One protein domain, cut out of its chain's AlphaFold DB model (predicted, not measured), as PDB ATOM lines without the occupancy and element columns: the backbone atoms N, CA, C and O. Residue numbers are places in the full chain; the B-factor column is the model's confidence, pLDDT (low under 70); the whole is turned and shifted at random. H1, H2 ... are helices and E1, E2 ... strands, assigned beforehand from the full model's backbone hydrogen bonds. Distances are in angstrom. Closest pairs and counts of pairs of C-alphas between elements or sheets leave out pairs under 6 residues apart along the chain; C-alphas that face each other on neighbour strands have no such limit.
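AT A GLANCE: This is residues 155 to 215 of the 222 residues of an uncharacterized protein of Nakamurella silvestris (UniProt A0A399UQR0). This is an elongated model in three parts: H1 and H3 cross steeply in the middle, the strand hairpin E1 and E2 makes one end, and an arm makes the other. In the arm, H2 runs away from the middle, and residues 181 to 190, with no named element, come back to H3. The printed part has 61 residues with three named helices and two named strands, in the order H1, H2, H3, E1, E2; the two-stranded sheet is antiparallel and the class is mixed, helices and strands. The whole is loose, with a radius of gyration of the C-alphas of 14.1 A, and a rod in outline, spanning 46 by 18 by 15 A.

HOW THE PARTS SIT: H1, residues 157 to 164, is close to but not clearly touching H2, residues 167 to 180; the closest C-alphas, of Asp 162 and Thr 168, are 7.5 A apart. Their lines are only just about perpendicular, at 71 degrees. H1 and H3, residues 191 to 201, touch, with the C-alphas of Val 161 and Arg 195 closest at 5.9 A. They run the same way at a steep tilt of 69.7 degrees, only just short of about perpendicular. H2 and H3 are close but not clearly touching, Lys 167 and Val 194 having the closest C-alphas at 8.0 A; they run opposite ways at a steep tilt of 48 degrees. E1, residues 202 to 207, and E2, residues 210 to 215, form a hairpin, antiparallel at 154 degrees. N 203 and O 214 are 2.8 A apart and N 212 and O 205 2.9 A, both within hydrogen-bond range. The closest C-alphas of H1 and E2 are those of Met 157 and Phe 211, 6.9 A apart; those of H3 and E2 are Thr 201 and Leu 215, 6.3 A apart. H2 is apart from both strands, and H1 is apart from E1. In H1, H2 and H3 every O i to N i+4 pair is within hydrogen-bond range.

IN THESE COORDINATES: H1 begins at C-alpha 157, (154.932, 172.314, 209.412), and is 10.5 A long. H2 is 19.9 A long and ends at C-alpha 180, (166.552, 195.522, 190.020). H3 is 15.3 A long, E1 15.8 A and E2 16.9 A, ending at C-alpha 215, (169.561, 171.117, 214.634).

THE WHOLE: The two C-alphas farthest apart, those of Gly 182 and Asp 208, are 46.6 A from each other. The printed part has no cut. The link from H2 to H3, 10 residues, is short; the other three links are tight. The mean pLDDT of the printed part is 91.6, and no printed residue is under 70.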
ATOM      1  N   SER A 155     153.277 174.975 215.876       92.62
ATOM      2  CA  SER A 155     151.922 174.427 215.752       92.62
ATOM      3  C   SER A 155     151.695 173.687 214.430       92.62
ATOM      4  O   SER A 155     150.772 172.883 214.304       92.62
ATOM      5  N   SER A 156     152.522 173.953 213.414       94.69
ATOM      6  CA  SER A 156     152.403 173.326 212.099       94.69
ATOM      7  C   SER A 156     153.729 173.277 211.341       94.69
ATOM      8  O   SER A 156     154.629 174.086 211.554       94.69
ATOM      9  N   MET A 157     153.812 172.373 210.361       93.56
ATOM     10  CA  MET A 157     154.932 172.314 209.412       93.56
ATOM     11  C   MET A 157     155.110 173.625 208.624       93.56
ATOM     12  O   MET A 157     156.230 173.976 208.268       93.56
ATOM     13  N   ALA A 158     154.023 174.349 208.329       92.25
ATOM     14  CA  ALA A 158     154.103 175.622 207.613       92.25
ATOM     15  C   ALA A 158     154.781 176.702 208.468       92.25
ATOM     16  O   ALA A 158     155.672 177.389 207.978       92.25
ATOM     17  N   GLU A 159     154.400 176.796 209.743       93.25
ATOM     18  CA  GLU A 159     155.017 177.704 210.713       93.25
ATOM     19  C   GLU A 159     156.492 177.361 210.949       93.25
ATOM     20  O   GLU A 159     157.340 178.245 210.878       93.25
ATOM     21  N   LEU A 160     156.807 176.075 211.150       93.38
ATOM     22  CA  LEU A 160     158.183 175.593 211.309       93.38
ATOM     23  C   LEU A 160     159.063 176.036 210.135       93.38
ATOM     24  O   LEU A 160     160.155 176.563 210.335       93.38
ATOM     25  N   VAL A 161     158.588 175.843 208.899       93.06
ATOM     26  CA  VAL A 161     159.336 176.250 207.703       93.06
ATOM     27  C   VAL A 161     159.483 177.767 207.643       93.06
ATOM     28  O   VAL A 161     160.579 178.239 207.359       93.06
ATOM     29  N   ASP A 162     158.424 178.531 207.905       90.12
ATOM     30  CA  ASP A 162     158.458 179.996 207.844       90.12
ATOM     31  C   ASP A 162     159.460 180.585 208.851       90.12
ATOM     32  O   ASP A 162     160.327 181.375 208.463       90.12
ATOM     33  N   GLN A 163     159.424 180.115 210.103       90.81
ATOM     34  CA  GLN A 163     160.302 180.599 211.168       90.81
ATOM     35  C   GLN A 163     161.765 180.154 210.994       90.81
ATOM     36  O   GLN A 163     162.670 180.973 211.158       90.81
ATOM     37  N   LEU A 164     162.029 178.893 210.620       92.00
ATOM     38  CA  LEU A 164     163.405 178.379 210.528       92.00
ATOM     39  C   LEU A 164     164.131 178.770 209.235       92.00
ATOM     40  O   LEU A 164     165.354 178.896 209.228       92.00
ATOM     41  N   SER A 165     163.415 178.972 208.125       87.69
ATOM     42  CA  SER A 165     164.054 179.267 206.832       87.69
ATOM     43  C   SER A 165     164.438 180.731 206.624       87.69
ATOM     44  O   SER A 165     164.970 181.076 205.570       87.69
ATOM     45  N   MET A 166     164.153 181.607 207.596       83.19
ATOM     46  CA  MET A 166     164.201 183.060 207.400       83.19
ATOM     47  C   MET A 166     163.385 183.492 206.165       83.19
ATOM     48  O   MET A 166     163.803 184.395 205.435       83.19
ATOM     49  N   LYS A 167     162.242 182.837 205.894       81.19
ATOM     50  CA  LYS A 167     161.489 182.973 204.636       81.19
ATOM     51  C   LYS A 167     161.225 184.428 204.265       81.19
ATOM     52  O   LYS A 167     161.472 184.816 203.128       81.19
ATOM     53  N   THR A 168     160.808 185.240 205.233       81.81
ATOM     54  CA  THR A 168     160.568 186.681 205.060       81.81
ATOM     55  C   THR A 168     161.772 187.393 204.447       81.81
ATOM     56  O   THR A 168     161.634 188.127 203.474       81.81
ATOM     57  N   ARG A 169     162.980 187.102 204.940       82.94
ATOM     58  CA  ARG A 169     164.216 187.679 204.406       82.94
ATOM     59  C   ARG A 169     164.516 187.177 202.994       82.94
ATOM     60  O   ARG A 169     165.006 187.939 202.165       82.94
ATOM     61  N   MET A 170     164.247 185.905 202.699       84.94
ATOM     62  CA  MET A 170     164.407 185.369 201.342       84.94
ATOM     63  C   MET A 170     163.428 186.019 200.358       84.94
ATOM     64  O   MET A 170     163.834 186.379 199.255       84.94
ATOM     65  N   ASP A 171     162.170 186.202 200.763       87.00
ATOM     66  CA  ASP A 171     161.140 186.875 199.969       87.00
ATOM     67  C   ASP A 171     161.552 188.327 199.665       87.00
ATOM     68  O   ASP A 171     161.478 188.759 198.513       87.00
ATOM     69  N   GLU A 172     162.073 189.056 200.657       90.25
ATOM     70  CA  GLU A 172     162.614 190.411 200.486       90.25
ATOM     71  C   GLU A 172     163.784 190.451 199.493       90.25
ATOM     72  O   GLU A 172     163.802 191.287 198.585       90.25
ATOM     73  N   LEU A 173     164.742 189.527 199.620       88.94
ATOM     74  CA  LEU A 173     165.903 189.448 198.727       88.94
ATOM     75  C   LEU A 173     165.496 189.114 197.287       88.94
ATOM     76  O   LEU A 173     166.007 189.726 196.346       88.94
ATOM     77  N   VAL A 174     164.559 188.180 197.096       91.00
ATOM     78  CA  VAL A 174     164.035 187.834 195.767       91.00
ATOM     79  C   VAL A 174     163.248 188.998 195.173       91.00
ATOM     80  O   VAL A 174     163.428 189.300 193.994       91.00
ATOM     81  N   ALA A 175     162.429 189.696 195.964       91.94
ATOM     82  CA  ALA A 175     161.697 190.874 195.508       91.94
ATOM     83  C   ALA A 175     162.646 192.009 195.093       91.94
ATOM     84  O   ALA A 175     162.470 192.608 194.028       91.94
ATOM     85  N   GLN A 176     163.692 192.268 195.884       93.44
ATOM     86  CA  GLN A 176     164.710 193.268 195.569       93.44
ATOM     87  C   GLN A 176     165.480 192.909 194.290       93.44
ATOM     88  O   GLN A 176     165.664 193.765 193.421       93.44
ATOM     89  N   PHE A 177     165.885 191.645 194.142       93.12
ATOM     90  CA  PHE A 177     166.547 191.137 192.940       93.12
ATOM     91  C   PHE A 177     165.650 191.243 191.699       93.12
ATOM     92  O   PHE A 177     166.076 191.739 190.657       93.12
ATOM     93  N   ALA A 178     164.390 190.819 191.811       95.00
ATOM     94  CA  ALA A 178     163.430 190.893 190.720       95.00
ATOM     95  C   ALA A 178     163.176 192.347 190.304       95.00
ATOM     96  O   ALA A 178     163.105 192.648 189.113       95.00
ATOM     97  N   SER A 179     163.101 193.266 191.271       95.38
ATOM     98  CA  SER A 179     162.923 194.690 190.997       95.38
ATOM     99  C   SER A 179     164.118 195.313 190.282       95.38
ATOM    100  O   SER A 179     163.916 196.111 189.370       95.38
ATOM    101  N   SER A 180     165.351 194.960 190.654       96.06
ATOM    102  CA  SER A 180     166.552 195.522 190.020       96.06
ATOM    103  C   SER A 180     166.788 195.021 188.591       96.06
ATOM    104  O   SER A 180     167.515 195.665 187.842       96.06
ATOM    105  N   HIS A 181     166.135 193.925 188.194       96.31
ATOM    106  CA  HIS A 181     166.286 193.304 186.873       96.31
ATOM    107  C   HIS A 181     165.009 193.341 186.015       96.31
ATOM    108  O   HIS A 181     164.983 192.748 184.939       96.31
ATOM    109  N   GLY A 182     163.940 194.007 186.469       95.75
ATOM    110  CA  GLY A 182     162.667 194.065 185.734       95.75
ATOM    111  C   GLY A 182     161.933 192.720 185.641       95.75
ATOM    112  O   GLY A 182     161.153 192.501 184.721       95.75
ATOM    113  N   LEU A 183     162.177 191.811 186.588       96.00
ATOM    114  CA  LEU A 183     161.593 190.465 186.659       96.00
ATOM    115  C   LEU A 183     160.449 190.368 187.685       96.00
ATOM    116  O   LEU A 183     160.148 189.289 188.201       96.00
ATOM    117  N   GLN A 184     159.836 191.496 188.038       95.12
ATOM    118  CA  GLN A 184     158.773 191.559 189.043       95.12
ATOM    119  C   GLN A 184     157.604 190.648 188.640       95.12
ATOM    120  O   GLN A 184     157.122 190.693 187.511       95.12
ATOM    121  N   GLY A 185     157.173 189.782 189.557       89.75
ATOM    122  CA  GLY A 185     156.116 188.798 189.306       89.75
ATOM    123  C   GLY A 185     156.534 187.574 188.477       89.75
ATOM    124  O   GLY A 185     155.756 186.627 188.394       89.75
ATOM    125  N   LEU A 186     157.747 187.546 187.908       91.56
ATOM    126  CA  LEU A 186     158.266 186.403 187.139       91.56
ATOM    127  C   LEU A 186     159.075 185.419 187.994       91.56
ATOM    128  O   LEU A 186     159.231 184.259 187.618       91.56
ATOM    129  N   VAL A 187     159.585 185.872 189.141       91.00
ATOM    130  CA  VAL A 187     160.400 185.067 190.058       91.00
ATOM    131  C   VAL A 187     159.719 185.013 191.422       91.00
ATOM    132  O   VAL A 187     159.203 186.018 191.908       91.00
ATOM    133  N   ARG A 188     159.716 183.830 192.037       90.19
ATOM    134  CA  ARG A 188     159.186 183.583 193.382       90.19
ATOM    135  C   ARG A 188     160.063 182.578 194.113       90.19
ATOM    136  O   ARG A 188     160.689 181.734 193.471       90.19
ATOM    137  N   VAL A 189     160.072 182.645 195.441       89.88
ATOM    138  CA  VAL A 189     160.721 181.630 196.274       89.88
ATOM    139  C   VAL A 189     160.022 180.283 196.062       89.88
ATOM    140  O   VAL A 189     158.796 180.178 196.149       89.88
ATOM    141  N   ASP A 190     160.801 179.241 195.771       91.00
ATOM    142  CA  ASP A 190     160.298 177.870 195.734       91.00
ATOM    143  C   ASP A 190     160.143 177.344 197.168       91.00
ATOM    144  O   ASP A 190     161.093 176.852 197.781       91.00
ATOM    145  N   LEU A 191     158.921 177.425 197.699       88.31
ATOM    146  CA  LEU A 191     158.596 176.937 199.042       88.31
ATOM    147  C   LEU A 191     158.874 175.438 199.217       88.31
ATOM    148  O   LEU A 191     159.183 175.002 200.326       88.31
ATOM    149  N   ALA A 192     158.801 174.637 198.149       91.50
ATOM    150  CA  ALA A 192     159.127 173.221 198.233       91.50
ATOM    151  C   ALA A 192     160.639 173.014 198.405       91.50
ATOM    152  O   ALA A 192     161.050 172.144 199.173       91.50
ATOM    153  N   ALA A 193     161.469 173.821 197.734       90.25
ATOM    154  CA  ALA A 193     162.916 173.821 197.949       90.25
ATOM    155  C   ALA A 193     163.286 174.305 199.352       90.25
ATOM    156  O   ALA A 193     164.080 173.647 200.021       90.25
ATOM    157  N   VAL A 194     162.663 175.388 199.821       90.50
ATOM    158  CA  VAL A 194     162.871 175.902 201.182       90.50
ATOM    159  C   VAL A 194     162.509 174.848 202.226       90.50
ATOM    160  O   VAL A 194     163.302 174.564 203.119       90.50
ATOM    161  N   ARG A 195     161.357 174.184 202.075       93.50
ATOM    162  CA  ARG A 195     160.958 173.090 202.966       93.50
ATOM    163  C   ARG A 195     161.973 171.947 202.967       93.50
ATOM    164  O   ARG A 195     162.302 171.438 204.034       93.50
ATOM    165  N   ARG A 196     162.467 171.528 201.796       93.19
ATOM    166  CA  ARG A 196     163.501 170.483 201.713       93.19
ATOM    167  C   ARG A 196     164.770 170.898 202.454       93.19
ATOM    168  O   ARG A 196     165.303 170.079 203.187       93.19
ATOM    169  N   LEU A 197     165.210 172.146 202.295       90.56
ATOM    170  CA  LEU A 197     166.385 172.669 202.992       90.56
ATOM    171  C   LEU A 197     166.190 172.641 204.513       90.56
ATOM    172  O   LEU A 197     167.066 172.169 205.229       90.56
ATOM    173  N   VAL A 198     165.027 173.073 205.007       92.94
ATOM    174  CA  VAL A 198     164.716 173.013 206.442       92.94
ATOM    175  C   VAL A 198     164.767 171.568 206.955       92.94
ATOM    176  O   VAL A 198     165.466 171.286 207.918       92.94
ATOM    177  N   LEU A 199     164.133 170.614 206.272       92.69
ATOM    178  CA  LEU A 199     164.145 169.201 206.696       92.69
ATOM    179  C   LEU A 199     165.505 168.491 206.496       92.69
ATOM    180  O   LEU A 199     165.718 167.374 206.975       92.69
ATOM    181  N   GLN A 200     166.433 169.109 205.760       92.19
ATOM    182  CA  GLN A 200     167.818 168.649 205.636       92.19
ATOM    183  C   GLN A 200     168.703 169.164 206.774       92.19
ATOM    184  O   GLN A 200     169.619 168.452 207.188       92.19
ATOM    185  N   THR A 201     168.428 170.370 207.264       92.50
ATOM    186  CA  THR A 201     169.207 171.035 208.317       92.50
ATOM    187  C   THR A 201     168.702 170.693 209.718       92.50
ATOM    188  O   THR A 201     169.502 170.598 210.646       92.50
ATOM    189  N   TRP A 202     167.396 170.476 209.877       95.62
ATOM    190  CA  TRP A 202     166.772 170.138 211.152       95.62
ATOM    191  C   TRP A 202     166.140 168.750 211.110       95.62
ATOM    192  O   TRP A 202     165.453 168.385 210.153       95.62
ATOM    193  N   ASP A 203     166.345 167.999 212.187       95.62
ATOM    194  CA  ASP A 203     165.510 166.862 212.537       95.62
ATOM    195  C   ASP A 203     164.219 167.369 213.186       95.62
ATOM    196  O   ASP A 203     164.204 168.388 213.882       95.62
ATOM    197  N   THR A 204     163.112 166.673 212.935       94.75
ATOM    198  CA  THR A 204     161.798 167.077 213.442       94.75
ATOM    199  C   THR A 204     161.081 165.907 214.081       94.75
ATOM    200  O   THR A 204     161.010 164.836 213.477       94.75
ATOM    201  N   ALA A 205     160.484 166.144 215.244       94.50
ATOM    202  CA  ALA A 205     159.605 165.199 215.917       94.50
ATOM    203  C   ALA A 205     158.191 165.780 216.006       94.50
ATOM    204  O   ALA A 205     158.018 166.993 216.144       94.50
ATOM    205  N   VAL A 206     157.182 164.910 215.929       94.06
ATOM    206  CA  VAL A 206     155.782 165.282 216.161       94.06
ATOM    207  C   VAL A 206     155.335 164.633 217.458       94.06
ATOM    208  O   VAL A 206     155.324 163.408 217.561       94.06
ATOM    209  N   VAL A 207     154.972 165.456 218.437       88.94
ATOM    210  CA  VAL A 207     154.501 165.008 219.750       88.94
ATOM    211  C   VAL A 207     153.199 165.739 220.040       88.94
ATOM    212  O   VAL A 207     153.153 166.965 219.987       88.94
ATOM    213  N   ASP A 208     152.126 164.973 220.244       86.75
ATOM    214  CA  ASP A 208     150.782 165.472 220.572       86.75
ATOM    215  C   ASP A 208     150.271 166.573 219.619       86.75
ATOM    216  O   ASP A 208     149.596 167.524 219.998       86.75
ATOM    217  N   GLY A 209     150.599 166.421 218.331       88.88
ATOM    218  CA  GLY A 209     150.172 167.319 217.253       88.88
ATOM    219  C   GLY A 209     151.055 168.554 217.044       88.88
ATOM    220  O   GLY A 209     150.897 169.221 216.021       88.88
ATOM    221  N   ALA A 210     152.009 168.827 217.936       91.38
ATOM    222  CA  ALA A 210     152.997 169.890 217.779       91.38
ATOM    223  C   ALA A 210     154.280 169.380 217.102       91.38
ATOM    224  O   ALA A 210     154.650 168.209 217.222       91.38
ATOM    225  N   PHE A 211     154.969 170.272 216.387       94.31
ATOM    226  CA  PHE A 211     156.250 170.011 215.737       94.31
ATOM    227  C   PHE A 211     157.389 170.574 216.578       94.31
ATOM    228  O   PHE A 211     157.370 171.745 216.941       94.31
ATOM    229  N   TYR A 212     158.418 169.771 216.812       93.94
ATOM    230  CA  TYR A 212     159.629 170.180 217.516       93.94
ATOM    231  C   TYR A 212     160.817 170.040 216.575       93.94
ATOM    232  O   TYR A 212     160.927 169.025 215.884       93.94
ATOM    233  N   ALA A 213     161.675 171.060 216.522       94.69
ATOM    234  CA  ALA A 213     162.829 171.084 215.631       94.69
ATOM    235  C   ALA A 213     164.145 171.039 216.405       94.69
ATOM    236  O   ALA A 213     164.329 171.751 217.396       94.69
ATOM    237  N   TYR A 214     165.081 170.249 215.887       94.62
ATOM    238  CA  TYR A 214     166.399 170.025 216.465       94.62
ATOM    239  C   TYR A 214     167.440 170.158 215.364       94.62
ATOM    240  O   TYR A 214     167.282 169.590 214.286       94.62
ATOM    241  N   LEU A 215     168.483 170.946 215.592       92.38
ATOM    242  CA  LEU A 215     169.561 171.117 214.634       92.38
ATOM    243  C   LEU A 215     170.237 169.763 214.413       92.38
ATOM    244  O   LEU A 215     170.756 169.169 215.359       92.38
TER     245      LEU A 215